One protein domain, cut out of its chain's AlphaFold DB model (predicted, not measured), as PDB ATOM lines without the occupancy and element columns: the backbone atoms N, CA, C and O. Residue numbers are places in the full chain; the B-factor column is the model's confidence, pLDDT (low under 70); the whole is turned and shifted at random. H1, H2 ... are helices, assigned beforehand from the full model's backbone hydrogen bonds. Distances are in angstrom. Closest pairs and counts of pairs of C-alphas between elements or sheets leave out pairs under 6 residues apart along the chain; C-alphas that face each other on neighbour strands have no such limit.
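This is residues 244 to 447 of the 817 residues of an uncharacterized protein of Desulfobacteraceae bacterium (UniProt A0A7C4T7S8). Four helices, H3, H7, H9 and H11, make a crossed core in which H7 and H11 lie between H3 and H9. The hairpin of H1 and H2 packs on H3, H6 crosses one end of H3, and H10 folds back on H9, while H5 and H8 lie toward opposite ends of the longest axis. The printed part has 204 residues with twelve named helices, H1 to H12 in order, and no named strand; its class is all helix. It is compact and rounded, with a radius of gyration of the C-alphas of 16.4 A and spans of 46 by 38 by 36 A.

H1 is residues 247 to 257, 15.5 A long, beginning at C-alpha 247 (152.705, 169.084, 154.420). H2 is residues 259 to 266, H3 residues 271 to 288, 25.7 A, H4 residues 292 to 295, and H5 residues 298 to 309. H6 is residues 321 to 332, H7 residues 338 to 353, 23.2 A, and H8 residues 368 to 371. H9, the longest, is residues 376 to 397, 31.1 A. H10 is residues 402 to 409, H11 residues 413 to 428, 22.4 A, and H12 residues 436 to 442, ending at C-alpha 442 (153.024, 166.477, 181.412).

H3 is the hub, touching H1, H4, H6, H7 and H11. With residues 278 to 285 alone it touches H1, C-alphas 248 and 282 being closest at 4.9 A. H1 and H2 are a helical hairpin, closest at C-alphas 255 and 262, 6.2 A. H3 touches H4 with residues 282 to 287 alone, C-alphas 283 and 295 being closest at 5.3 A. With residues 287 to 288 alone it touches H6, about perpendicular at 85 degrees, closest at C-alphas 287 and 328, 5.1 A. H7 and H9 touch at a steep tilt of 49 degrees, the same way, closest at C-alphas 343 and 382, 4.2 A. H9 and H11 touch at 55 degrees, steep, closest at C-alphas 389 and 418, 4.4 A. H9 and H10 are a helical hairpin. H5, H8 and H12 touch no helix; H12 is near H6. Each O i to N i+4 pair is within hydrogen-bond range in H1, H2, H3, H5, H6, H7, H9, H11 and H12; H10 has 2 of 4, and H4 and H8 are too short for one.

The farthest C-alphas, of Val 311 and Ala 373, are 49.4 A apart. The printed part has no cut. The links H5 to H6 and H7 to H8 are long. Mean pLDDT of the printed part is 72.6; stretches under 70 include residues 354 to 374 and 430 to 447.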
ATOM      1  N   PRO A 244     156.675 172.071 156.385       84.94
ATOM      2  CA  PRO A 244     155.781 171.966 157.540       84.94
ATOM      3  C   PRO A 244     154.447 172.696 157.356       84.94
ATOM      4  O   PRO A 244     153.420 172.225 157.844       84.94
ATOM      5  N   SER A 245     154.444 173.805 156.612       83.25
ATOM      6  CA  SER A 245     153.260 174.656 156.439       83.25
ATOM      7  C   SER A 245     152.247 174.084 155.444       83.25
ATOM      8  O   SER A 245     151.058 174.382 155.531       83.25
ATOM      9  N   ASN A 246     152.706 173.263 154.495       85.56
ATOM     10  CA  ASN A 246     151.888 172.711 153.407       85.56
ATOM     11  C   ASN A 246     151.912 171.177 153.356       85.56
ATOM     12  O   ASN A 246     151.441 170.586 152.382       85.56
ATOM     13  N   ILE A 247     152.449 170.524 154.388       88.69
ATOM     14  CA  ILE A 247     152.705 169.084 154.420       88.69
ATOM     15  C   ILE A 247     151.474 168.254 154.045       88.69
ATOM     16  O   ILE A 247     151.549 167.376 153.186       88.69
ATOM     17  N   TYR A 248     150.316 168.548 154.630       89.62
ATOM     18  CA  TYR A 248     149.090 167.809 154.363       89.62
ATOM     19  C   TYR A 248     148.599 168.034 152.936       89.62
ATOM     20  O   TYR A 248     148.211 167.080 152.262       89.62
ATOM     21  N   LEU A 249     148.650 169.277 152.448       85.38
ATOM     22  CA  LEU A 249     148.243 169.601 151.080       85.38
ATOM     23  C   LEU A 249     149.139 168.903 150.055       85.38
ATOM     24  O   LEU A 249     148.626 168.275 149.126       85.38
ATOM     25  N   ASN A 250     150.456 168.948 150.262       85.44
ATOM     26  CA  ASN A 250     151.444 168.296 149.411       85.44
ATOM     27  C   ASN A 250     151.201 166.785 149.371       85.44
ATOM     28  O   ASN A 250     151.032 166.199 148.301       85.44
ATOM     29  N   PHE A 251     151.104 166.146 150.537       85.88
ATOM     30  CA  PHE A 251     150.924 164.699 150.627       85.88
ATOM     31  C   PHE A 251     149.556 164.227 150.139       85.88
ATOM     32  O   PHE A 251     149.476 163.165 149.523       85.88
ATOM     33  N   ARG A 252     148.488 165.006 150.341       84.94
ATOM     34  CA  ARG A 252     147.162 164.711 149.784       84.94
ATOM     35  C   ARG A 252     147.181 164.760 148.258       84.94
ATOM     36  O   ARG A 252     146.730 163.817 147.620       84.94
ATOM     37  N   GLN A 253     147.757 165.806 147.664       82.56
ATOM     38  CA  GLN A 253     147.860 165.917 146.206       82.56
ATOM     39  C   GLN A 253     148.707 164.789 145.601       82.56
ATOM     40  O   GLN A 253     148.326 164.218 144.576       82.56
ATOM     41  N   ILE A 254     149.818 164.421 146.250       80.56
ATOM     42  CA  ILE A 254     150.647 163.285 145.824       80.56
ATOM     43  C   ILE A 254     149.882 161.969 145.988       80.56
ATOM     44  O   ILE A 254     149.920 161.143 145.085       80.56
ATOM     45  N   LYS A 255     149.158 161.757 147.090       81.12
ATOM     46  CA  LYS A 255     148.349 160.548 147.300       81.12
ATOM     47  C   LYS A 255     147.284 160.382 146.216       81.12
ATOM     48  O   LYS A 255     147.151 159.290 145.666       81.12
ATOM     49  N   ASP A 256     146.567 161.458 145.900       78.38
ATOM     50  CA  ASP A 256     145.435 161.435 144.972       78.38
ATOM     51  C   ASP A 256     145.892 161.283 143.509       78.38
ATOM     52  O   ASP A 256     145.262 160.564 142.732       78.38
ATOM     53  N   ARG A 257     146.997 161.936 143.117       78.25
ATOM     54  CA  ARG A 257     147.483 161.947 141.721       78.25
ATOM     55  C   ARG A 257     148.614 160.955 141.443       78.25
ATOM     56  O   ARG A 257     148.723 160.447 140.328       78.25
ATOM     57  N   TYR A 258     149.453 160.666 142.437       76.62
ATOM     58  CA  TYR A 258     150.720 159.933 142.300       76.62
ATOM     59  C   TYR A 258     150.980 158.954 143.470       76.62
ATOM     60  O   TYR A 258     152.051 158.982 144.081       76.62
ATOM     61  N   PRO A 259     150.068 158.014 143.789       72.31
ATOM     62  CA  PRO A 259     150.180 157.163 144.982       72.31
ATOM     63  C   PRO A 259     151.462 156.314 145.019       72.31
ATOM     64  O   PRO A 259     152.007 156.039 146.083       72.31
ATOM     65  N   ARG A 260     152.001 155.941 143.850       68.00
ATOM     66  CA  ARG A 260     153.262 155.186 143.744       68.00
ATOM     67  C   ARG A 260     154.486 155.990 144.183       68.00
ATOM     68  O   ARG A 260     155.408 155.405 144.744       68.00
ATOM     69  N   LEU A 261     154.488 157.297 143.916       71.06
ATOM     70  CA  LEU A 261     155.531 158.215 144.373       71.06
ATOM     71  C   LEU A 261     155.506 158.288 145.898       71.06
ATOM     72  O   LEU A 261     156.536 158.128 146.544       71.06
ATOM     73  N   LEU A 262     154.312 158.430 146.474       72.94
ATOM     74  CA  LEU A 262     154.129 158.477 147.920       72.94
ATOM     75  C   LEU A 262     154.638 157.208 148.620       72.94
ATOM     76  O   LEU A 262     155.412 157.293 149.575       72.94
ATOM     77  N   SER A 263     154.247 156.030 148.118       70.81
ATOM     78  CA  SER A 263     154.731 154.745 148.637       70.81
ATOM     79  C   SER A 263     156.249 154.623 148.554       70.81
ATOM     80  O   SER A 263     156.873 154.032 149.438       70.81
ATOM     81  N   HIS A 264     156.852 155.171 147.492       70.88
ATOM     82  CA  HIS A 264     158.297 155.190 147.337       70.88
ATOM     83  C   HIS A 264     158.948 156.114 148.362       70.88
ATOM     84  O   HIS A 264     159.779 155.626 149.109       70.88
ATOM     85  N   LEU A 265     158.536 157.380 148.469       70.31
ATOM     86  CA  LEU A 265     159.128 158.370 149.381       70.31
ATOM     87  C   LEU A 265     159.145 157.902 150.845       70.31
ATOM     88  O   LEU A 265     160.156 158.036 151.534       70.31
ATOM     89  N   LEU A 266     158.038 157.311 151.306       71.06
ATOM     90  CA  LEU A 266     157.875 156.849 152.690       71.06
ATOM     91  C   LEU A 266     158.377 155.410 152.914       71.06
ATOM     92  O   LEU A 266     158.534 154.956 154.050       71.06
ATOM     93  N   GLY A 267     158.624 154.658 151.838       70.62
ATOM     94  CA  GLY A 267     158.945 153.233 151.916       70.62
ATOM     95  C   GLY A 267     157.840 152.414 152.594       70.62
ATOM     96  O   GLY A 267     158.152 151.513 153.373       70.62
ATOM     97  N   VAL A 268     156.574 152.761 152.336       71.31
ATOM     98  CA  VAL A 268     155.367 152.116 152.882       71.31
ATOM     99  C   VAL A 268     154.502 151.652 151.715       71.31
ATOM    100  O   VAL A 268     154.160 152.446 150.835       71.31
ATOM    101  N   LYS A 269     154.168 150.359 151.679       70.00
ATOM    102  CA  LYS A 269     153.369 149.765 150.591       70.00
ATOM    103  C   LYS A 269     151.896 149.634 150.966       70.00
ATOM    104  O   LYS A 269     151.043 149.559 150.089       70.00
ATOM    105  N   GLU A 270     151.605 149.592 152.259       78.88
ATOM    106  CA  GLU A 270     150.285 149.380 152.819       78.88
ATOM    107  C   GLU A 270     149.464 150.672 152.804       78.88
ATOM    108  O   GLU A 270     149.808 151.658 153.458       78.88
ATOM    109  N   GLN A 271     148.327 150.650 152.106       79.50
ATOM    110  CA  GLN A 271     147.471 151.829 151.958       79.50
ATOM    111  C   GLN A 271     146.964 152.374 153.304       79.50
ATOM    112  O   GLN A 271     146.979 153.580 153.515       79.50
ATOM    113  N   HIS A 272     146.603 151.496 154.245       81.25
ATOM    114  CA  HIS A 272     146.109 151.907 155.563       81.25
ATOM    115  C   HIS A 272     147.167 152.650 156.402       81.25
ATOM    116  O   HIS A 272     146.827 153.546 157.171       81.25
ATOM    117  N   LEU A 273     148.456 152.316 156.247       81.25
ATOM    118  CA  LEU A 273     149.549 153.035 156.908       81.25
ATOM    119  C   LEU A 273     149.777 154.401 156.253       81.25
ATOM    120  O   LEU A 273     149.979 155.389 156.953       81.25
ATOM    121  N   LEU A 274     149.685 154.479 154.920       81.00
ATOM    122  CA  LEU A 274     149.736 155.753 154.196       81.00
ATOM    123  C   LEU A 274     148.592 156.684 154.606       81.00
ATOM    124  O   LEU A 274     148.817 157.877 154.795       81.00
ATOM    125  N   ASP A 275     147.384 156.147 154.783       84.69
ATOM    126  CA  ASP A 275     146.224 156.910 155.245       84.69
ATOM    127  C   ASP A 275     146.480 157.528 156.630       84.69
ATOM    128  O   ASP A 275     146.267 158.726 156.810       84.69
ATOM    129  N   ARG A 276     147.041 156.753 157.568       85.75
ATOM    130  CA  ARG A 276     147.414 157.212 158.920       85.75
ATOM    131  C   ARG A 276     148.545 158.242 158.933       85.75
ATOM    132  O   ARG A 276     148.504 159.188 159.718       85.75
ATOM    133  N   ILE A 277     149.546 158.098 158.061       87.25
ATOM    134  CA  ILE A 277     150.619 159.097 157.907       87.25
ATOM    135  C   ILE A 277     150.040 160.421 157.396       87.25
ATOM    136  O   ILE A 277     150.328 161.475 157.958       87.25
ATOM    137  N   VAL A 278     149.198 160.375 156.360       88.25
ATOM    138  CA  VAL A 278     148.572 161.579 155.794       88.25
ATOM    139  C   VAL A 278     147.654 162.255 156.811       88.25
ATOM    140  O   VAL A 278     147.643 163.481 156.888       88.25
ATOM    141  N   GLU A 279     146.942 161.482 157.628       88.19
ATOM    142  CA  GLU A 279     146.136 162.010 158.731       88.19
ATOM    143  C   GLU A 279     146.994 162.647 159.837       88.19
ATOM    144  O   GLU A 279     146.673 163.728 160.328       88.19
ATOM    145  N   SER A 280     148.145 162.056 160.167       90.50
ATOM    146  CA  SER A 280     149.098 162.654 161.115       90.50
ATOM    147  C   SER A 280     149.641 163.993 160.597       90.50
ATOM    148  O   SER A 280     149.735 164.966 161.342       90.50
ATOM    149  N   PHE A 281     149.950 164.079 159.300       92.12
ATOM    150  CA  PHE A 281     150.353 165.333 158.656       92.12
ATOM    151  C   PHE A 281     149.233 166.367 158.608       92.12
ATOM    152  O   PHE A 281     149.504 167.557 158.763       92.12
ATOM    153  N   ARG A 282     147.981 165.929 158.436       91.88
ATOM    154  CA  ARG A 282     146.794 166.785 158.530       91.88
ATOM    155  C   ARG A 282     146.721 167.465 159.892       91.88
ATOM    156  O   ARG A 282     146.665 168.689 159.959       91.88
ATOM    157  N   MET A 283     146.771 166.671 160.959       90.50
ATOM    158  CA  MET A 283     146.740 167.156 162.339       90.50
ATOM    159  C   MET A 283     147.919 168.087 162.633       90.50
ATOM    160  O   MET A 283     147.710 169.190 163.130       90.50
ATOM    161  N   PHE A 284     149.142 167.700 162.252       92.62
ATOM    162  CA  PHE A 284     150.325 168.553 162.400       92.62
ATOM    163  C   PHE A 284     150.150 169.917 161.721       92.62
ATOM    164  O   PHE A 284     150.374 170.947 162.352       92.62
ATOM    165  N   GLN A 285     149.724 169.936 160.452       91.94
ATOM    166  CA  GLN A 285     149.555 171.184 159.708       91.94
ATOM    167  C   GLN A 285     148.490 172.072 160.360       91.94
ATOM    168  O   GLN A 285     148.717 173.268 160.510       91.94
ATOM    169  N   TYR A 286     147.352 171.498 160.767       89.50
ATOM    170  CA  TYR A 286     146.275 172.250 161.419       89.50
ATOM    171  C   TYR A 286     146.677 172.813 162.784       89.50
ATOM    172  O   TYR A 286     146.323 173.950 163.084       89.50
ATOM    173  N   MET A 287     147.469 172.075 163.566       89.81
ATOM    174  CA  MET A 287     148.063 172.579 164.808       89.81
ATOM    175  C   MET A 287     149.019 173.745 164.530       89.81
ATOM    176  O   MET A 287     148.918 174.788 165.166       89.81
ATOM    177  N   LEU A 288     149.891 173.613 163.525       88.56
ATOM    178  CA  LEU A 288     150.862 174.651 163.170       88.56
ATOM    179  C   LEU A 288     150.194 175.956 162.702       88.56
ATOM    180  O   LEU A 288     150.645 177.035 163.071       88.56
ATOM    181  N   ILE A 289     149.108 175.876 161.923       87.56
ATOM    182  CA  ILE A 289     148.346 177.062 161.477       87.56
ATOM    183  C   ILE A 289     147.268 177.513 162.480       87.56
ATOM    184  O   ILE A 289     146.480 178.403 162.160       87.56
ATOM    185  N   LYS A 290     147.217 176.900 163.673       86.38
ATOM    186  CA  LYS A 290     146.243 177.163 164.749       86.38
ATOM    187  C   LYS A 290     144.771 177.004 164.339       86.38
ATOM    188  O   LYS A 290     143.881 177.619 164.927       86.38
ATOM    189  N   ASP A 291     144.485 176.145 163.363       86.06
ATOM    190  CA  ASP A 291     143.117 175.772 162.992       86.06
ATOM    191  C   ASP A 291     142.645 174.571 163.826       86.06
ATOM    192  O   ASP A 291     142.528 173.437 163.358       86.06
ATOM    193  N   ILE A 292     142.389 174.839 165.108       81.88
ATOM    194  CA  ILE A 292     142.005 173.828 166.107       81.88
ATOM    195  C   ILE A 292     140.664 173.182 165.759       81.88
ATOM    196  O   ILE A 292     140.477 171.984 165.964       81.88
ATOM    197  N   LYS A 293     139.749 173.949 165.158       78.06
ATOM    198  CA  LYS A 293     138.429 173.454 164.746       78.06
ATOM    199  C   LYS A 293     138.535 172.360 163.692       78.06
ATOM    200  O   LYS A 293     137.739 171.428 163.701       78.06
ATOM    201  N   SER A 294     139.525 172.466 162.810       81.75
ATOM    202  CA  SER A 294     139.819 171.437 161.819       81.75
ATOM    203  C   SER A 294     140.735 170.336 162.354       81.75
ATOM    204  O   SER A 294     140.929 169.348 161.653       81.75
ATOM    205  N   PHE A 295     141.303 170.442 163.562       79.50
ATOM    206  CA  PHE A 295     142.240 169.447 164.099       79.50
ATOM    207  C   PHE A 295     141.563 168.077 164.300       79.50
ATOM    208  O   PHE A 295     142.077 167.061 163.820       79.50
ATOM    209  N   TYR A 296     140.360 168.052 164.885       74.19
ATOM    210  CA  TYR A 296     139.563 166.834 165.080       74.19
ATOM    211  C   TYR A 296     138.255 166.839 164.292       74.19
ATOM    212  O   TYR A 296     137.640 167.878 164.081       74.19
ATOM    213  N   ASN A 297     137.780 165.643 163.934       69.81
ATOM    214  CA  ASN A 297     136.373 165.441 163.603       69.81
ATOM    215  C   ASN A 297     135.619 165.067 164.899       69.81
ATOM    216  O   ASN A 297     135.896 163.993 165.445       69.81
ATOM    217  N   PRO A 298     134.680 165.904 165.390       68.31
ATOM    218  CA  PRO A 298     133.969 165.671 166.650       68.31
ATOM    219  C   PRO A 298     133.274 164.308 166.710       68.31
ATOM    220  O   PRO A 298     133.356 163.620 167.723       68.31
ATOM    221  N   GLU A 299     132.678 163.864 165.600       68.75
ATOM    222  CA  GLU A 299     131.982 162.574 165.527       68.75
ATOM    223  C   GLU A 299     132.945 161.383 165.637       68.75
ATOM    224  O   GLU A 299     132.587 160.327 166.159       68.75
ATOM    225  N   VAL A 300     134.173 161.533 165.132       70.31
ATOM    226  CA  VAL A 300     135.211 160.494 165.205       70.31
ATOM    227  C   VAL A 300     135.776 160.416 166.619       70.31
ATOM    228  O   VAL A 300     135.938 159.317 167.148       70.31
ATOM    229  N   LEU A 301     136.025 161.569 167.249       71.25
ATOM    230  CA  LEU A 301     136.479 161.641 168.635       71.25
ATOM    231  C   LEU A 301     135.434 161.042 169.585       71.25
ATOM    232  O   LEU A 301     135.781 160.208 170.413       71.25
ATOM    233  N   GLU A 302     134.157 161.391 169.426       69.69
ATOM    234  CA  GLU A 302     133.073 160.873 170.265       69.69
ATOM    235  C   GLU A 302     132.889 159.357 170.100       69.69
ATOM    236  O   GLU A 302     132.856 158.631 171.093       69.69
ATOM    237  N   ARG A 303     132.876 158.837 168.862       70.69
ATOM    238  CA  ARG A 303     132.835 157.380 168.620       70.69
ATOM    239  C   ARG A 303     134.013 156.658 169.256       70.69
ATOM    240  O   ARG A 303     133.844 155.561 169.781       70.69
ATOM    241  N   ARG A 304     135.202 157.251 169.212       68.81
ATOM    242  CA  ARG A 304     136.410 156.649 169.771       68.81
ATOM    243  C   ARG A 304     136.435 156.691 171.289       68.81
ATOM    244  O   ARG A 304     136.752 155.686 171.910       68.81
ATOM    245  N   LEU A 305     136.038 157.809 171.887       66.50
ATOM    246  CA  LEU A 305     135.837 157.911 173.329       66.50
ATOM    247  C   LEU A 305     134.794 156.893 173.798       66.50
ATOM    248  O   LEU A 305     134.976 156.265 174.835       66.50
ATOM    249  N   GLN A 306     133.758 156.642 172.995       68.44
ATOM    250  CA  GLN A 306     132.789 155.585 173.268       68.44
ATOM    251  C   GLN A 306     133.353 154.167 173.094       68.44
ATOM    252  O   GLN A 306     132.953 153.261 173.823       68.44
ATOM    253  N   GLN A 307     134.286 153.949 172.165       66.00
ATOM    254  CA  GLN A 307     134.975 152.663 171.989       66.00
ATOM    255  C   GLN A 307     135.991 152.382 173.104       66.00
ATOM    256  O   GLN A 307     136.059 151.254 173.589       66.00
ATOM    257  N   GLU A 308     136.764 153.387 173.519       57.75
ATOM    258  CA  GLU A 308     137.791 153.256 174.559       57.75
ATOM    259  C   GLU A 308     137.191 153.285 175.978       57.75
ATOM    260  O   GLU A 308     137.640 152.532 176.844       57.75
ATOM    261  N   PHE A 309     136.145 154.089 176.217       56.81
ATOM    262  CA  PHE A 309     135.588 154.354 177.556       56.81
ATOM    263  C   PHE A 309     134.097 153.992 177.722       56.81
ATOM    264  O   PHE A 309     133.539 154.152 178.811       56.81
ATOM    265  N   GLY A 310     133.444 153.444 176.690       59.34
ATOM    266  CA  GLY A 310     132.031 153.037 176.710       59.34
ATOM    267  C   GLY A 310     131.044 154.193 176.488       59.34
ATOM    268  O   GLY A 310     131.434 155.324 176.240       59.34
ATOM    269  N   VAL A 311     129.735 153.944 176.628       51.75
ATOM    270  CA  VAL A 311     128.641 154.912 176.334       51.75
ATOM    271  C   VAL A 311     128.737 156.240 177.123       51.75
ATOM    272  O   VAL A 311     128.073 157.211 176.782       51.75
ATOM    273  N   GLY A 312     129.572 156.303 178.169       54.50
ATOM    274  CA  GLY A 312     129.867 157.518 178.939       54.50
ATOM    275  C   GLY A 312     131.100 158.308 178.481       54.50
ATOM    276  O   GLY A 312     131.452 159.276 179.150       54.50
ATOM    277  N   GLY A 313     131.775 157.905 177.400       53.97
ATOM    278  CA  GLY A 313     132.893 158.644 176.819       53.97
ATOM    279  C   GLY A 313     132.421 159.970 176.222       53.97
ATOM    280  O   GLY A 313     131.853 159.982 175.135       53.97
ATOM    281  N   SER A 314     132.630 161.071 176.945       56.16
ATOM    282  CA  SER A 314     132.319 162.434 176.501       56.16
ATOM    283  C   SER A 314     133.587 163.172 176.077       56.16
ATOM    284  O   SER A 314     134.690 162.829 176.507       56.16
ATOM    285  N   SER A 315     133.433 164.232 175.279       54.28
ATOM    286  CA  SER A 315     134.527 165.116 174.846       54.28
ATOM    287  C   SER A 315     135.349 165.718 175.998       54.28
ATOM    288  O   SER A 315     136.435 166.220 175.749       54.28
ATOM    289  N   GLU A 316     134.864 165.639 177.242       54.31
ATOM    290  CA  GLU A 316     135.567 166.071 178.462       54.31
ATOM    291  C   GLU A 316     136.767 165.176 178.838       54.31
ATOM    292  O   GLU A 316     137.581 165.577 179.662       54.31
ATOM    293  N   ILE A 317     136.875 163.968 178.267       55.41
ATOM    294  CA  ILE A 317     137.986 163.018 178.492       55.41
ATOM    295  C   ILE A 317     139.144 163.260 177.500       55.41
ATOM    296  O   ILE A 317     140.309 162.964 177.777       55.41
ATOM    297  N   GLY A 318     138.825 163.784 176.313       62.94
ATOM    298  CA  GLY A 318     139.809 164.120 175.286       62.94
ATOM    299  C   GLY A 318     140.565 165.414 175.595       62.94
ATOM    300  O   GLY A 318     140.222 166.146 176.517       62.94
ATOM    301  N   ALA A 319     141.586 165.709 174.790       70.19
ATOM    302  CA  ALA A 319     142.256 167.007 174.826       70.19
ATOM    303  C   ALA A 319     141.251 168.138 174.557       70.19
ATOM    304  O   ALA A 319     140.554 168.118 173.538       70.19
ATOM    305  N   THR A 320     141.200 169.124 175.445       72.88
ATOM    306  CA  THR A 320     140.358 170.315 175.286       72.88
ATOM    307  C   THR A 320     140.892 171.226 174.178       72.88
ATOM    308  O   THR A 320     142.079 171.197 173.846       72.88
ATOM    309  N   GLU A 321     140.033 172.078 173.603       74.81
ATOM    310  CA  GLU A 321     140.467 173.070 172.603       74.81
ATOM    311  C   GLU A 321     141.575 173.990 173.145       74.81
ATOM    312  O   GLU A 321     142.504 174.324 172.414       74.81
ATOM    313  N   GLU A 322     141.520 174.340 174.434       71.19
ATOM    314  CA  GLU A 322     142.529 175.164 175.112       71.19
ATOM    315  C   GLU A 322     143.892 174.461 175.206       71.19
ATOM    316  O   GLU A 322     144.931 175.082 174.994       71.19
ATOM    317  N   GLU A 323     143.917 173.151 175.459       73.94
ATOM    318  CA  GLU A 323     145.165 172.380 175.510       73.94
ATOM    319  C   GLU A 323     145.778 172.163 174.126       73.94
ATOM    320  O   GLU A 323     147.000 172.179 173.977       73.94
ATOM    321  N   ILE A 324     144.944 171.985 173.099       80.00
ATOM    322  CA  ILE A 324     145.416 171.924 171.711       80.00
ATOM    323  C   ILE A 324     145.970 173.288 171.300       80.00
ATOM    324  O   ILE A 324     146.990 173.337 170.613       80.00
ATOM    325  N   LEU A 325     145.340 174.388 171.728       79.12
ATOM    326  CA  LEU A 325     145.853 175.738 171.500       79.12
ATOM    327  C   LEU A 325     147.217 175.919 172.157       79.12
ATOM    328  O   LEU A 325     148.143 176.355 171.482       79.12
ATOM    329  N   LEU A 326     147.369 175.500 173.414       76.38
ATOM    330  CA  LEU A 326     148.645 175.547 174.124       76.38
ATOM    331  C   LEU A 326     149.727 174.735 173.392       76.38
ATOM    332  O   LEU A 326     150.819 175.234 173.147       76.38
ATOM    333  N   LEU A 327     149.418 173.509 172.962       82.56
ATOM    334  CA  LEU A 327     150.333 172.706 172.143       82.56
ATOM    335  C   LEU A 327     150.656 173.364 170.795       82.56
ATOM    336  O   LEU A 327     151.771 173.220 170.299       82.56
ATOM    337  N   SER A 328     149.700 174.086 170.210       83.94
ATOM    338  CA  SER A 328     149.896 174.840 168.969       83.94
ATOM    339  C   SER A 328     150.820 176.040 169.174       83.94
ATOM    340  O   SER A 328     151.656 176.313 168.319       83.94
ATOM    341  N   GLU A 329     150.708 176.741 170.304       81.44
ATOM    342  CA  GLU A 329     151.606 177.837 170.694       81.44
ATOM    343  C   GLU A 329     153.023 177.330 170.969       81.44
ATOM    344  O   GLU A 329     153.995 177.915 170.498       81.44
ATOM    345  N   GLU A 330     153.152 176.193 171.650       81.75
ATOM    346  CA  GLU A 330     154.438 175.532 171.868       81.75
ATOM    347  C   GLU A 330     155.063 175.035 170.550       81.75
ATOM    348  O   GLU A 330     156.269 175.167 170.343       81.75
ATOM    349  N   LEU A 331     154.255 174.510 169.617       85.12
ATOM    350  CA  LEU A 331     154.705 174.124 168.276       85.12
ATOM    351  C   LEU A 331     155.137 175.341 167.444       85.12
ATOM    352  O   LEU A 331     156.145 175.271 166.740       85.12
ATOM    353  N   GLU A 332     154.414 176.457 167.537       81.19
ATOM    354  CA  GLU A 332     154.804 177.734 166.932       81.19
ATOM    355  C   GLU A 332     156.095 178.270 167.561       81.19
ATOM    356  O   GLU A 332     156.962 178.742 166.841       81.19
ATOM    357  N   GLY A 333     156.318 178.096 168.864       79.00
ATOM    358  CA  GLY A 333     157.600 178.411 169.510       79.00
ATOM    359  C   GLY A 333     158.797 177.636 168.932       79.00
ATOM    360  O   GLY A 333     159.951 178.034 169.112       79.00
ATOM    361  N   LEU A 334     158.546 176.547 168.195       81.50
ATOM    362  CA  LEU A 334     159.549 175.794 167.440       81.50
ATOM    363  C   LEU A 334     159.701 176.271 165.980       81.50
ATOM    364  O   LEU A 334     160.560 175.738 165.274       81.50
ATOM    365  N   SER A 335     158.930 177.262 165.514       66.69
ATOM    366  CA  SER A 335     158.928 177.741 164.121       66.69
ATOM    367  C   SER A 335     160.258 178.341 163.680       66.69
ATOM    368  O   SER A 335     160.665 178.149 162.537       66.69
ATOM    369  N   ASP A 336     160.985 178.976 164.599       68.19
ATOM    370  CA  ASP A 336     162.335 179.502 164.356       68.19
ATOM    371  C   ASP A 336     163.383 178.384 164.176       68.19
ATOM    372  O   ASP A 336     164.555 178.637 163.889       68.19
ATOM    373  N   ARG A 337     162.975 177.119 164.353       78.12
ATOM    374  CA  ARG A 337     163.804 175.915 164.252       78.12
ATOM    375  C   ARG A 337     163.175 174.928 163.273       78.12
ATOM    376  O   ARG A 337     162.722 173.850 163.655       78.12
ATOM    377  N   GLU A 338     163.224 175.266 161.988       78.62
ATOM    378  CA  GLU A 338     162.671 174.451 160.893       78.62
ATOM    379  C   GLU A 338     163.132 172.976 160.929       78.62
ATOM    380  O   GLU A 338     162.373 172.059 160.613       78.62
ATOM    381  N   GLU A 339     164.357 172.721 161.394       80.00
ATOM    382  CA  GLU A 339     164.898 171.372 161.601       80.00
ATOM    383  C   GLU A 339     164.107 170.538 162.622       80.00
ATOM    384  O   GLU A 339     163.977 169.328 162.452       80.00
ATOM    385  N   LEU A 340     163.565 171.151 163.679       84.19
ATOM    386  CA  LEU A 340     162.746 170.443 164.666       84.19
ATOM    387  C   LEU A 340     161.355 170.151 164.113       84.19
ATOM    388  O   LEU A 340     160.882 169.030 164.273       84.19
ATOM    389  N   LEU A 341     160.739 171.099 163.398       88.31
ATOM    390  CA  LEU A 341     159.447 170.880 162.738       88.31
ATOM    391  C   LEU A 341     159.527 169.725 161.735       88.31
ATOM    392  O   LEU A 341     158.740 168.782 161.789       88.31
ATOM    393  N   ARG A 342     160.539 169.741 160.864       84.62
ATOM    394  CA  ARG A 342     160.797 168.646 159.919       84.62
ATOM    395  C   ARG A 342     161.185 167.342 160.638       84.62
ATOM    396  O   ARG A 342     160.845 166.260 160.164       84.62
ATOM    397  N   GLY A 343     161.856 167.428 161.789       85.38
ATOM    398  CA  GLY A 343     162.154 166.285 162.656       85.38
ATOM    399  C   GLY A 343     160.897 165.624 163.231       85.38
ATOM    400  O   GLY A 343     160.802 164.397 163.217       85.38
ATOM    401  N   ILE A 344     159.905 166.420 163.650       89.50
ATOM    402  CA  ILE A 344     158.584 165.933 164.079       89.50
ATOM    403  C   ILE A 344     157.914 165.180 162.931       89.50
ATOM    404  O   ILE A 344     157.511 164.038 163.123       89.50
ATOM    405  N   LEU A 345     157.866 165.756 161.723       88.94
ATOM    406  CA  LEU A 345     157.261 165.103 160.553       88.94
ATOM    407  C   LEU A 345     157.855 163.714 160.280       88.94
ATOM    408  O   LEU A 345     157.121 162.763 160.019       88.94
ATOM    409  N   LEU A 346     159.179 163.569 160.378       83.81
ATOM    410  CA  LEU A 346     159.833 162.268 160.217       83.81
ATOM    411  C   LEU A 346     159.517 161.292 161.347       83.81
ATOM    412  O   LEU A 346     159.301 160.107 161.083       83.81
ATOM    413  N   ALA A 347     159.454 161.780 162.587       84.94
ATOM    414  CA  ALA A 347     159.034 160.966 163.716       84.94
ATOM    415  C   ALA A 347     157.603 160.437 163.511       84.94
ATOM    416  O   ALA A 347     157.382 159.247 163.720       84.94
ATOM    417  N   LEU A 348     156.667 161.257 163.008       88.44
ATOM    418  CA  LEU A 348     155.300 160.821 162.682       88.44
ATOM    419  C   LEU A 348     155.307 159.633 161.707       88.44
ATOM    420  O   LEU A 348     154.670 158.615 161.973       88.44
ATOM    421  N   VAL A 349     156.082 159.713 160.616       85.00
ATOM    422  CA  VAL A 349     156.209 158.611 159.642       85.00
ATOM    423  C   VAL A 349     156.731 157.338 160.309       85.00
ATOM    424  O   VAL A 349     156.175 156.255 160.110       85.00
ATOM    425  N   GLY A 350     157.785 157.460 161.119       79.12
ATOM    426  CA  GLY A 350     158.371 156.331 161.837       79.12
ATOM    427  C   GLY A 350     157.396 155.661 162.796       79.12
ATOM    428  O   GLY A 350     157.297 154.432 162.829       79.12
ATOM    429  N   LEU A 351     156.677 156.459 163.582       80.88
ATOM    430  CA  LEU A 351     155.781 155.971 164.629       80.88
ATOM    431  C   LEU A 351     154.591 155.213 164.036       80.88
ATOM    432  O   LEU A 351     154.201 154.184 164.581       80.88
ATOM    433  N   VAL A 352     154.069 155.656 162.888       81.81
ATOM    434  CA  VAL A 352     152.986 154.958 162.175       81.81
ATOM    435  C   VAL A 352     153.466 153.635 161.557       81.81
ATOM    436  O   VAL A 352     152.711 152.668 161.509       81.81
ATOM    437  N   LYS A 353     154.720 153.569 161.091       74.00
ATOM    438  CA  LYS A 353     155.296 152.408 160.384       74.00
ATOM    439  C   LYS A 353     155.687 151.230 161.298       74.00
ATOM    440  O   LYS A 353     155.947 150.137 160.802       74.00
ATOM    441  N   SER A 354     155.788 151.429 162.611       59.00
ATOM    442  CA  SER A 354     156.464 150.485 163.515       59.00
ATOM    443  C   SER A 354     155.572 149.332 164.024       59.00
ATOM    444  O   SER A 354     154.653 149.572 164.800       59.00
ATOM    445  N   SER A 355     155.925 148.075 163.708       48.59
ATOM    446  CA  SER A 355     155.629 146.871 164.519       48.59
ATOM    447  C   SER A 355     156.934 146.137 164.909       48.59
ATOM    448  O   SER A 355     157.948 146.280 164.227       48.59
ATOM    449  N   GLU A 356     156.912 145.377 166.013       41.56
ATOM    450  CA  GLU A 356     158.033 145.104 166.949       41.56
ATOM    451  C   GLU A 356     159.331 144.424 166.443       41.56
ATOM    452  O   GLU A 356     160.359 144.601 167.093       41.56
ATOM    453  N   GLU A 357     159.384 143.705 165.316       37.34
ATOM    454  CA  GLU A 357     160.535 142.807 165.032       37.34
ATOM    455  C   GLU A 357     161.633 143.323 164.071       37.34
ATOM    456  O   GLU A 357     162.665 142.669 163.935       37.34
ATOM    457  N   GLN A 358     161.503 144.486 163.421       42.09
ATOM    458  CA  GLN A 358     162.465 144.906 162.370       42.09
ATOM    459  C   GLN A 358     163.182 146.247 162.588       42.09
ATOM    460  O   GLN A 358     163.939 146.692 161.725       42.09
ATOM    461  N   PHE A 359     163.014 146.896 163.741       42.97
ATOM    462  CA  PHE A 359     163.540 148.255 163.923       42.97
ATOM    463  C   PHE A 359     165.072 148.331 164.099       42.97
ATOM    464  O   PHE A 359     165.681 149.344 163.769       42.97
ATOM    465  N   LEU A 360     165.734 147.255 164.542       36.81
ATOM    466  CA  LEU A 360     167.181 147.273 164.817       36.81
ATOM    467  C   LEU A 360     168.086 147.211 163.569       36.81
ATOM    468  O   LEU A 360     169.303 147.285 163.713       36.81
ATOM    469  N   GLN A 361     167.538 147.112 162.349       39.25
ATOM    470  CA  GLN A 361     168.347 147.077 161.117       39.25
ATOM    471  C   GLN A 361     168.123 148.245 160.146       39.25
ATOM    472  O   GLN A 361     168.791 148.301 159.114       39.25
ATOM    473  N   THR A 362     167.234 149.205 160.419       41.09
ATOM    474  CA  THR A 362     167.040 150.326 159.482       41.09
ATOM    475  C   THR A 362     166.679 151.620 160.200       41.09
ATOM    476  O   THR A 362     165.524 151.891 160.511       41.09
ATOM    477  N   VAL A 363     167.676 152.483 160.387       43.69
ATOM    478  CA  VAL A 363     167.442 153.920 160.553       43.69
ATOM    479  C   VAL A 363     166.869 154.431 159.228       43.69
ATOM    480  O   VAL A 363     167.615 154.723 158.295       43.69
ATOM    481  N   GLY A 364     165.544 154.459 159.102       52.25
ATOM    482  CA  GLY A 364     164.883 154.860 157.864       52.25
ATOM    483  C   GLY A 364     163.409 155.196 158.045       52.25
ATOM    484  O   GLY A 364     162.539 154.400 157.696       52.25
ATOM    485  N   PHE A 365     163.131 156.413 158.527       56.19
ATOM    486  CA  PHE A 365     161.817 157.065 158.384       56.19
ATOM    487  C   PHE A 365     161.421 157.243 156.905       56.19
ATOM    488  O   PHE A 365     160.259 157.442 156.584       56.19
ATOM    489  N   LEU A 366     162.403 157.146 156.006       62.41
ATOM    490  CA  LEU A 366     162.303 157.246 154.555       62.41
ATOM    491  C   LEU A 366     163.107 156.110 153.927       62.41
ATOM    492  O   LEU A 366     163.788 155.353 154.626       62.41
ATOM    493  N   THR A 367     163.102 156.021 152.600       63.25
ATOM    494  CA  THR A 367     164.018 155.099 151.926       63.25
ATOM    495  C   THR A 367     165.485 155.501 152.146       63.25
ATOM    496  O   THR A 367     165.792 156.691 152.310       63.25
ATOM    497  N   PRO A 368     166.419 154.530 152.138       62.12
ATOM    498  CA  PRO A 368     167.842 154.782 152.374       62.12
ATOM    499  C   PRO A 368     168.437 155.877 151.477       62.12
ATOM    500  O   PRO A 368     169.343 156.603 151.888       62.12
ATOM    501  N   GLU A 369     167.911 156.025 150.260       62.69
ATOM    502  CA  GLU A 369     168.330 157.020 149.278       62.69
ATOM    503  C   GLU A 369     168.087 158.457 149.755       62.69
ATOM    504  O   GLU A 369     168.949 159.315 149.541       62.69
ATOM    505  N   PHE A 370     166.951 158.722 150.405       65.06
ATOM    506  CA  PHE A 370     166.607 160.041 150.943       65.06
ATOM    507  C   PHE A 370     167.275 160.298 152.288       65.06
ATOM    508  O   PHE A 370     167.726 161.414 152.536       65.06
ATOM    509  N   CYS A 371     167.448 159.267 153.123       64.44
ATOM    510  CA  CYS A 371     168.179 159.406 154.382       64.44
ATOM    511  C   CYS A 371     169.602 159.939 154.160       64.44
ATOM    512  O   CYS A 371     170.050 160.798 154.918       64.44
ATOM    513  N   GLN A 372     170.296 159.488 153.106       65.69
ATOM    514  CA  GLN A 372     171.642 159.961 152.744       65.69
ATOM    515  C   GLN A 372     171.712 161.454 152.391       65.69
ATOM    516  O   GLN A 372     172.786 162.038 152.503       65.69
ATOM    517  N   ALA A 373     170.600 162.067 151.976       64.81
ATOM    518  CA  ALA A 373     170.547 163.482 151.610       64.81
ATOM    519  C   ALA A 373     170.380 164.425 152.816       64.81
ATOM    520  O   ALA A 373     170.519 165.638 152.669       64.81
ATOM    521  N   LEU A 374     170.103 163.876 154.002       68.75
ATOM    522  CA  LEU A 374     169.918 164.629 155.241       68.75
ATOM    523  C   LEU A 374     171.251 164.895 155.946       68.75
ATOM    524  O   LEU A 374     172.124 164.024 155.973       68.75
ATOM    525  N   SER A 375     171.387 166.067 156.576       73.31
ATOM    526  CA  SER A 375     172.522 166.343 157.462       73.31
ATOM    527  C   SER A 375     172.500 165.396 158.672       73.31
ATOM    528  O   SER A 375     171.438 164.972 159.136       73.31
ATOM    529  N   ASN A 376     173.681 165.046 159.190       72.62
ATOM    530  CA  ASN A 376     173.787 164.150 160.347       72.62
ATOM    531  C   ASN A 376     173.103 164.737 161.592       72.62
ATOM    532  O   ASN A 376     172.445 164.001 162.317       72.62
ATOM    533  N   ASP A 377     173.219 166.051 161.794       74.56
ATOM    534  CA  ASP A 377     172.598 166.768 162.913       74.56
ATOM    535  C   ASP A 377     171.062 166.708 162.858       74.56
ATOM    536  O   ASP A 377     170.403 166.376 163.842       74.56
ATOM    537  N   PHE A 378     170.482 166.908 161.670       75.50
ATOM    538  CA  PHE A 378     169.044 166.762 161.461       75.50
ATOM    539  C   PHE A 378     168.565 165.327 161.723       75.50
ATOM    540  O   PHE A 378     167.538 165.113 162.370       75.50
ATOM    541  N   ARG A 379     169.322 164.326 161.252       74.00
ATOM    542  CA  ARG A 379     168.988 162.910 161.457       74.00
ATOM    543  C   ARG A 379     169.019 162.525 162.939       74.00
ATOM    544  O   ARG A 379     168.117 161.822 163.386       74.00
ATOM    545  N   ASP A 380     170.023 162.987 163.680       77.81
ATOM    546  CA  ASP A 380     170.158 162.744 165.121       77.81
ATOM    547  C   ASP A 380     168.997 163.371 165.909       77.81
ATOM    548  O   ASP A 380     168.372 162.710 166.737       77.81
ATOM    549  N   LYS A 381     168.619 164.614 165.582       79.56
ATOM    550  CA  LYS A 381     167.443 165.280 166.168       79.56
ATOM    551  C   LYS A 381     166.148 164.513 165.889       79.56
ATOM    552  O   LYS A 381     165.389 164.260 166.820       79.56
ATOM    553  N   ALA A 382     165.905 164.101 164.643       80.62
ATOM    554  CA  ALA A 382     164.713 163.328 164.281       80.62
ATOM    555  C   ALA A 382     164.649 161.971 165.007       80.62
ATOM    556  O   ALA A 382     163.579 161.563 165.456       80.62
ATOM    557  N   LEU A 383     165.791 161.295 165.172       80.12
ATOM    558  CA  LEU A 383     165.887 160.045 165.932       80.12
ATOM    559  C   LEU A 383     165.567 160.248 167.412       80.12
ATOM    560  O   LEU A 383     164.745 159.512 167.950       80.12
ATOM    561  N   LYS A 384     166.137 161.275 168.047       83.00
ATOM    562  CA  LYS A 384     165.849 161.604 169.450       83.00
ATOM    563  C   LYS A 384     164.373 161.932 169.676       83.00
ATOM    564  O   LYS A 384     163.799 161.473 170.658       83.00
ATOM    565  N   ILE A 385     163.753 162.679 168.754       88.00
ATOM    566  CA  ILE A 385     162.313 162.982 168.794       88.00
ATOM    567  C   ILE A 385     161.490 161.693 168.697       88.00
ATOM    568  O   ILE A 385     160.555 161.479 169.465       88.00
ATOM    569  N   PHE A 386     161.844 160.811 167.765       85.12
ATOM    570  CA  PHE A 386     161.168 159.533 167.578       85.12
ATOM    571  C   PHE A 386     161.297 158.607 168.797       85.12
ATOM    572  O   PHE A 386     160.299 158.047 169.251       85.12
ATOM    573  N   GLU A 387     162.503 158.448 169.346       82.69
ATOM    574  CA  GLU A 387     162.751 157.624 170.533       82.69
ATOM    575  C   GLU A 387     162.006 158.169 171.753       82.69
ATOM    576  O   GLU A 387     161.325 157.408 172.444       82.69
ATOM    577  N   GLY A 388     162.044 159.488 171.965       83.31
ATOM    578  CA  GLY A 388     161.277 160.140 173.022       83.31
ATOM    579  C   GLY A 388     159.771 159.922 172.859       83.31
ATOM    580  O   GLY A 388     159.083 159.553 173.812       83.31
ATOM    581  N   ALA A 389     159.252 160.062 171.636       86.69
ATOM    582  CA  ALA A 389     157.838 159.855 171.344       86.69
ATOM    583  C   ALA A 389     157.399 158.400 171.578       86.69
ATOM    584  O   ALA A 389     156.298 158.161 172.078       86.69
ATOM    585  N   LYS A 390     158.264 157.416 171.287       82.50
ATOM    586  CA  LYS A 390     158.007 155.999 171.593       82.50
ATOM    587  C   LYS A 390     157.878 155.734 173.084       82.50
ATOM    588  O   LYS A 390     157.016 154.951 173.468       82.50
ATOM    589  N   VAL A 391     158.711 156.353 173.915       75.25
ATOM    590  CA  VAL A 391     158.619 156.208 175.377       75.25
ATOM    591  C   VAL A 391     157.304 156.804 175.892       75.25
ATOM    592  O   VAL A 391     156.640 156.183 176.719       75.25
ATOM    593  N   ILE A 392     156.881 157.956 175.356       78.75
ATOM    594  CA  ILE A 392     155.609 158.612 175.710       78.75
ATOM    595  C   ILE A 392     154.411 157.740 175.294       78.75
ATOM    596  O   ILE A 392     153.562 157.429 176.129       78.75
ATOM    597  N   LEU A 393     154.357 157.275 174.042       76.62
ATOM    598  CA  LEU A 393     153.315 156.340 173.583       76.62
ATOM    599  C   LEU A 393     153.362 155.007 174.338       76.62
ATOM    600  O   LEU A 393     152.335 154.410 174.643       76.62
ATOM    601  N   GLY A 394     154.556 154.533 174.672       66.06
ATOM    602  CA  GLY A 394     154.739 153.330 175.461       66.06
ATOM    603  C   GLY A 394     154.157 153.468 176.864       66.06
ATOM    604  O   GLY A 394     153.562 152.525 177.382       66.06
ATOM    605  N   TYR A 395     154.240 154.649 177.473       64.69
ATOM    606  CA  TYR A 395     153.584 154.906 178.749       64.69
ATOM    607  C   TYR A 395     152.057 154.855 178.622       64.69
ATOM    608  O   TYR A 395     151.414 154.182 179.426       64.69
ATOM    609  N   THR A 396     151.467 155.486 177.598       62.47
ATOM    610  CA  THR A 396     150.000 155.450 177.396       62.47
ATOM    611  C   THR A 396     149.511 154.025 177.139       62.47
ATOM    612  O   THR A 396     148.438 153.618 177.585       62.47
ATOM    613  N   GLN A 397     150.342 153.212 176.487       64.56
ATOM    614  CA  GLN A 397     150.089 151.797 176.236       64.56
ATOM    615  C   GLN A 397     150.302 150.909 177.472       64.56
ATOM    616  O   GLN A 397     149.699 149.836 177.539       64.56
ATOM    617  N   GLY A 398     151.054 151.374 178.473       53.59
ATOM    618  CA  GLY A 398     151.397 150.641 179.697       53.59
ATOM    619  C   GLY A 398     152.684 149.811 179.597       53.59
ATOM    620  O   GLY A 398     152.930 148.968 180.455       53.59
ATOM    621  N   THR A 399     153.501 150.022 178.561       54.06
ATOM    622  CA  THR A 399     154.785 149.333 178.336       54.06
ATOM    623  C   THR A 399     155.983 150.082 178.922       54.06
ATOM    624  O   THR A 399     157.028 149.474 179.137       54.06
ATOM    625  N   HIS A 400     155.844 151.383 179.196       54.66
ATOM    626  CA  HIS A 400     156.889 152.218 179.793       54.66
ATOM    627  C   HIS A 400     156.414 152.855 181.103       54.66
ATOM    628  O   HIS A 400     155.219 153.032 181.348       54.66
ATOM    629  N   SER A 401     157.367 153.185 181.970       52.28
ATOM    630  CA  SER A 401     157.114 153.785 183.281       52.28
ATOM    631  C   SER A 401     157.092 155.313 183.229       52.28
ATOM    632  O   SER A 401     157.696 155.930 182.354       52.28
ATOM    633  N   LEU A 402     156.448 155.931 184.224       55.53
ATOM    634  CA  LEU A 402     156.458 157.389 184.393       55.53
ATOM    635  C   LEU A 402     157.887 157.937 184.515       55.53
ATOM    636  O   LEU A 402     158.183 158.986 183.964       55.53
ATOM    637  N   PHE A 403     158.772 157.209 185.199       52.19
ATOM    638  CA  PHE A 403     160.164 157.612 185.403       52.19
ATOM    639  C   PHE A 403     160.916 157.790 184.079       52.19
ATOM    640  O   PHE A 403     161.598 158.790 183.897       52.19
ATOM    641  N   GLN A 404     160.714 156.882 183.121       54.53
ATOM    642  CA  GLN A 404     161.327 156.987 181.793       54.53
ATOM    643  C   GLN A 404     160.813 158.203 181.009       54.53
ATOM    644  O   GLN A 404     161.560 158.803 180.244       54.53
ATOM    645  N   VAL A 405     159.548 158.592 181.203       63.09
ATOM    646  CA  VAL A 405     159.009 159.823 180.606       63.09
ATOM    647  C   VAL A 405     159.580 161.068 181.302       63.09
ATOM    648  O   VAL A 405     159.879 162.056 180.636       63.09
ATOM    649  N   GLU A 406     159.786 161.025 182.622       61.88
ATOM    650  CA  GLU A 406     160.415 162.112 183.390       61.88
ATOM    651  C   GLU A 406     161.890 162.327 183.016       61.88
ATOM    652  O   GLU A 406     162.318 163.472 182.887       61.88
ATOM    653  N   GLU A 407     162.658 161.264 182.761       64.19
ATOM    654  CA  GLU A 407     164.048 161.369 182.281       64.19
ATOM    655  C   GLU A 407     164.146 162.140 180.957       64.19
ATOM    656  O   GLU A 407     165.073 162.931 180.756       64.19
ATOM    657  N   LEU A 408     163.156 161.978 180.072       68.94
ATOM    658  CA  LEU A 408     163.119 162.697 178.800       68.94
ATOM    659  C   LEU A 408     162.905 164.200 178.974       68.94
ATOM    660  O   LEU A 408     163.360 164.959 178.120       68.94
ATOM    661  N   ARG A 409     162.280 164.665 180.065       65.50
ATOM    662  CA  ARG A 409     162.037 166.103 180.289       65.50
ATOM    663  C   ARG A 409     163.323 166.924 180.324       65.50
ATOM    664  O   ARG A 409     163.317 168.083 179.914       65.50
ATOM    665  N   GLY A 410     164.439 166.319 180.741       65.19
ATOM    666  CA  GLY A 410     165.761 166.954 180.723       65.19
ATOM    667  C   GLY A 410     166.246 167.360 179.322       65.19
ATOM    668  O   GLY A 410     167.192 168.134 179.207       65.19
ATOM    669  N   LEU A 411     165.591 166.883 178.255       72.19
ATOM    670  CA  LEU A 411     165.942 167.152 176.857       72.19
ATOM    671  C   LEU A 411     165.287 168.426 176.278       72.19
ATOM    672  O   LEU A 411     165.490 168.740 175.101       72.19
ATOM    673  N   GLY A 412     164.503 169.170 177.069       80.12
ATOM    674  CA  GLY A 412     163.969 170.487 176.701       80.12
ATOM    675  C   GLY A 412     163.113 170.468 175.428       80.12
ATOM    676  O   GLY A 412     162.108 169.769 175.352       80.12
ATOM    677  N   THR A 413     163.514 171.208 174.388       82.88
ATOM    678  CA  THR A 413     162.742 171.304 173.131       82.88
ATOM    679  C   THR A 413     162.592 169.969 172.399       82.88
ATOM    680  O   THR A 413     161.645 169.794 171.637       82.88
ATOM    681  N   ILE A 414     163.506 169.015 172.616       85.06
ATOM    682  CA  ILE A 414     163.387 167.663 172.052       85.06
ATOM    683  C   ILE A 414     162.256 166.899 172.743       85.06
ATOM    684  O   ILE A 414     161.510 166.198 172.065       85.06
ATOM    685  N   PHE A 415     162.093 167.057 174.062       85.88
ATOM    686  CA  PHE A 415     160.960 166.481 174.787       85.88
ATOM    687  C   PHE A 415     159.641 167.042 174.266       85.88
ATOM    688  O   PHE A 415     158.746 166.269 173.941       85.88
ATOM    689  N   LEU A 416     159.553 168.364 174.099       84.25
ATOM    690  CA  LEU A 416     158.361 169.012 173.559       84.25
ATOM    691  C   LEU A 416     158.013 168.491 172.153       84.25
ATOM    692  O   LEU A 416     156.889 168.062 171.911       84.25
ATOM    693  N   ALA A 417     158.996 168.432 171.251       89.31
ATOM    694  CA  ALA A 417     158.819 167.866 169.914       89.31
ATOM    695  C   ALA A 417     158.408 166.379 169.949       89.31
ATOM    696  O   ALA A 417     157.543 165.955 169.183       89.31
ATOM    697  N   SER A 418     158.987 165.593 170.864       89.38
ATOM    698  CA  SER A 418     158.628 164.183 171.089       89.38
ATOM    699  C   SER A 418     157.189 164.037 171.577       89.38
ATOM    700  O   SER A 418     156.461 163.153 171.126       89.38
ATOM    701  N   PHE A 419     156.770 164.915 172.485       88.06
ATOM    702  CA  PHE A 419     155.434 164.934 173.056       88.06
ATOM    703  C   PHE A 419     154.386 165.298 172.009       88.06
ATOM    704  O   PHE A 419     153.400 164.580 171.870       88.06
ATOM    705  N   ILE A 420     154.632 166.343 171.213       90.25
ATOM    706  CA  ILE A 420     153.756 166.741 170.104       90.25
ATOM    707  C   ILE A 420     153.644 165.609 169.072       90.25
ATOM    708  O   ILE A 420     152.538 165.271 168.650       90.25
ATOM    709  N   ALA A 421     154.760 164.967 168.705       90.81
ATOM    710  CA  ALA A 421     154.746 163.830 167.785       90.81
ATOM    711  C   ALA A 421     153.923 162.651 168.336       90.81
ATOM    712  O   ALA A 421     153.081 162.095 167.631       90.81
ATOM    713  N   ALA A 422     154.131 162.287 169.605       87.62
ATOM    714  CA  ALA A 422     153.379 161.229 170.272       87.62
ATOM    715  C   ALA A 422     151.886 161.560 170.395       87.62
ATOM    716  O   ALA A 422     151.048 160.689 170.168       87.62
ATOM    717  N   PHE A 423     151.548 162.814 170.699       87.62
ATOM    718  CA  PHE A 423     150.175 163.300 170.739       87.62
ATOM    719  C   PHE A 423     149.502 163.140 169.383       87.62
ATOM    720  O   PHE A 423     148.513 162.421 169.283       87.62
ATOM    721  N   ILE A 424     150.081 163.700 168.322       89.56
ATOM    722  CA  ILE A 424     149.520 163.624 166.968       89.56
ATOM    723  C   ILE A 424     149.330 162.170 166.522       89.56
ATOM    724  O   ILE A 424     148.268 161.827 166.010       89.56
ATOM    725  N   VAL A 425     150.312 161.289 166.739       86.56
ATOM    726  CA  VAL A 425     150.189 159.877 166.334       86.56
ATOM    727  C   VAL A 425     149.171 159.132 167.178       86.56
ATOM    728  O   VAL A 425     148.416 158.331 166.627       86.56
ATOM    729  N   SER A 426     149.118 159.391 168.491       81.69
ATOM    730  CA  SER A 426     148.081 158.809 169.342       81.69
ATOM    731  C   SER A 426     146.714 159.118 168.748       81.69
ATOM    732  O   SER A 426     145.923 158.201 168.529       81.69
ATOM    733  N   GLN A 427     146.491 160.375 168.366       79.56
ATOM    734  CA  GLN A 427     145.248 160.849 167.778       79.56
ATOM    735  C   GLN A 427     144.985 160.294 166.369       79.56
ATOM    736  O   GLN A 427     143.879 159.831 166.109       79.56
ATOM    737  N   ALA A 428     145.977 160.251 165.480       79.88
ATOM    738  CA  ALA A 428     145.803 159.814 164.093       79.88
ATOM    739  C   ALA A 428     145.684 158.286 163.911       79.88
ATOM    740  O   ALA A 428     145.048 157.825 162.965       79.88
ATOM    741  N   CYS A 429     146.297 157.480 164.786       72.12
ATOM    742  CA  CYS A 429     146.379 156.020 164.627       72.12
ATOM    743  C   CYS A 429     145.318 155.218 165.389       72.12
ATOM    744  O   CYS A 429     145.410 153.990 165.397       72.12
ATOM    745  N   GLU A 430     144.350 155.871 166.036       64.75
ATOM    746  CA  GLU A 430     143.326 155.187 166.848       64.75
ATOM    747  C   GLU A 430     143.915 154.316 167.981       64.75
ATOM    748  O   GLU A 430     143.366 153.289 168.364       64.75
ATOM    749  N   SER A 431     145.080 154.708 168.511       62.09
ATOM    750  CA  SER A 431     145.724 154.052 169.668       62.09
ATOM    751  C   SER A 431     145.217 154.629 171.000       62.09
ATOM    752  O   SER A 431     144.470 155.588 170.970       62.09
ATOM    753  N   LYS A 432     145.605 154.128 172.181       64.50
ATOM    754  CA  LYS A 432     145.122 154.724 173.451       64.50
ATOM    755  C   LYS A 432     145.302 156.250 173.477       64.50
ATOM    756  O   LYS A 432     146.417 156.741 173.246       64.50
ATOM    757  N   LEU A 433     144.206 156.967 173.729       66.50
ATOM    758  CA  LEU A 433     144.157 158.428 173.705       66.50
ATOM    759  C   LEU A 433     145.086 159.042 174.761       66.50
ATOM    760  O   LEU A 433     145.130 158.609 175.912       66.50
ATOM    761  N   ILE A 434     145.808 160.091 174.367       69.12
ATOM    762  CA  ILE A 434     146.410 161.031 175.317       69.12
ATOM    763  C   ILE A 434     145.283 161.935 175.818       69.12
ATOM    764  O   ILE A 434     144.795 162.787 175.073       69.12
ATOM    765  N   SER A 435     144.848 161.689 177.050       64.06
ATOM    766  CA  SER A 435     143.700 162.340 177.675       64.06
ATOM    767  C   SER A 435     144.046 163.673 178.341       64.06
ATOM    768  O   SER A 435     145.225 164.009 178.501       64.06
ATOM    769  N   HIS A 436     143.013 164.399 178.777       61.69
ATOM    770  CA  HIS A 436     143.158 165.600 179.603       61.69
ATOM    771  C   HIS A 436     144.045 165.349 180.834       61.69
ATOM    772  O   HIS A 436     144.997 166.087 181.049       61.69
ATOM    773  N   ASP A 437     143.842 164.260 181.591       56.66
ATOM    774  CA  ASP A 437     144.655 163.975 182.789       56.66
ATOM    775  C   ASP A 437     146.139 163.721 182.441       56.66
ATOM    776  O   ASP A 437     147.049 164.028 183.222       56.66
ATOM    777  N   TYR A 438     146.417 163.184 181.248       64.31
ATOM    778  CA  TYR A 438     147.779 163.002 180.757       64.31
ATOM    779  C   TYR A 438     148.415 164.330 180.339       64.31
ATOM    780  O   TYR A 438     149.528 164.641 180.769       64.31
ATOM    781  N   LEU A 439     147.713 165.135 179.539       63.81
ATOM    782  CA  LEU A 439     148.151 166.487 179.190       63.81
ATOM    783  C   LEU A 439     148.394 167.289 180.468       63.81
ATOM    784  O   LEU A 439     149.462 167.869 180.634       63.81
ATOM    785  N   ALA A 440     147.505 167.175 181.445       57.66
ATOM    786  CA  ALA A 440     147.630 167.841 182.719       57.66
ATOM    787  C   ALA A 440     148.895 167.448 183.495       57.66
ATOM    788  O   ALA A 440     149.571 168.277 184.100       57.66
ATOM    789  N   LYS A 441     149.276 166.173 183.453       55.28
ATOM    790  CA  LYS A 441     150.453 165.658 184.160       55.28
ATOM    791  C   LYS A 441     151.786 166.032 183.499       55.28
ATOM    792  O   LYS A 441     152.811 166.084 184.186       55.28
ATOM    793  N   PHE A 442     151.795 166.284 182.191       56.41
ATOM    794  CA  PHE A 442     153.024 166.477 181.412       56.41
ATOM    795  C   PHE A 442     153.187 167.878 180.801       56.41
ATOM    796  O   PHE A 442     154.321 168.349 180.756       56.41
ATOM    797  N   LEU A 443     152.102 168.572 180.434       51.22
ATOM    798  CA  LEU A 443     152.104 169.999 180.075       51.22
ATOM    799  C   LEU A 443     152.073 170.914 181.307       51.22
ATOM    800  O   LEU A 443     152.866 171.852 181.372       51.22
ATOM    801  N   TYR A 444     151.216 170.662 182.310       47.28
ATOM    802  CA  TYR A 444     151.086 171.605 183.437       47.28
ATOM    803  C   TYR A 444     152.295 171.751 184.368       47.28
ATOM    804  O   TYR A 444     152.341 172.772 185.044       47.28
ATOM    805  N   PRO A 445     153.308 170.867 184.424       46.06
ATOM    806  CA  PRO A 445     154.528 171.135 185.198       46.06
ATOM    807  C   PRO A 445     155.414 172.284 184.678       46.06
ATOM    808  O   PRO A 445     156.468 172.534 185.260       46.06
ATOM    809  N   LEU A 446     155.002 172.995 183.622       40.44
ATOM    810  CA  LEU A 446     155.478 174.353 183.308       40.44
ATOM    811  C   LEU A 446     154.909 175.420 184.284       40.44
ATOM    812  O   LEU A 446     155.351 176.565 184.288       40.44
ATOM    813  N   LEU A 447     153.987 175.023 185.167       34.03
ATOM    814  CA  LEU A 447     153.469 175.726 186.343       34.03
ATOM    815  C   LEU A 447     153.606 174.810 187.591       34.03
ATOM    816  O   LEU A 447     153.701 173.587 187.473       34.03
TER     817      LEU A 447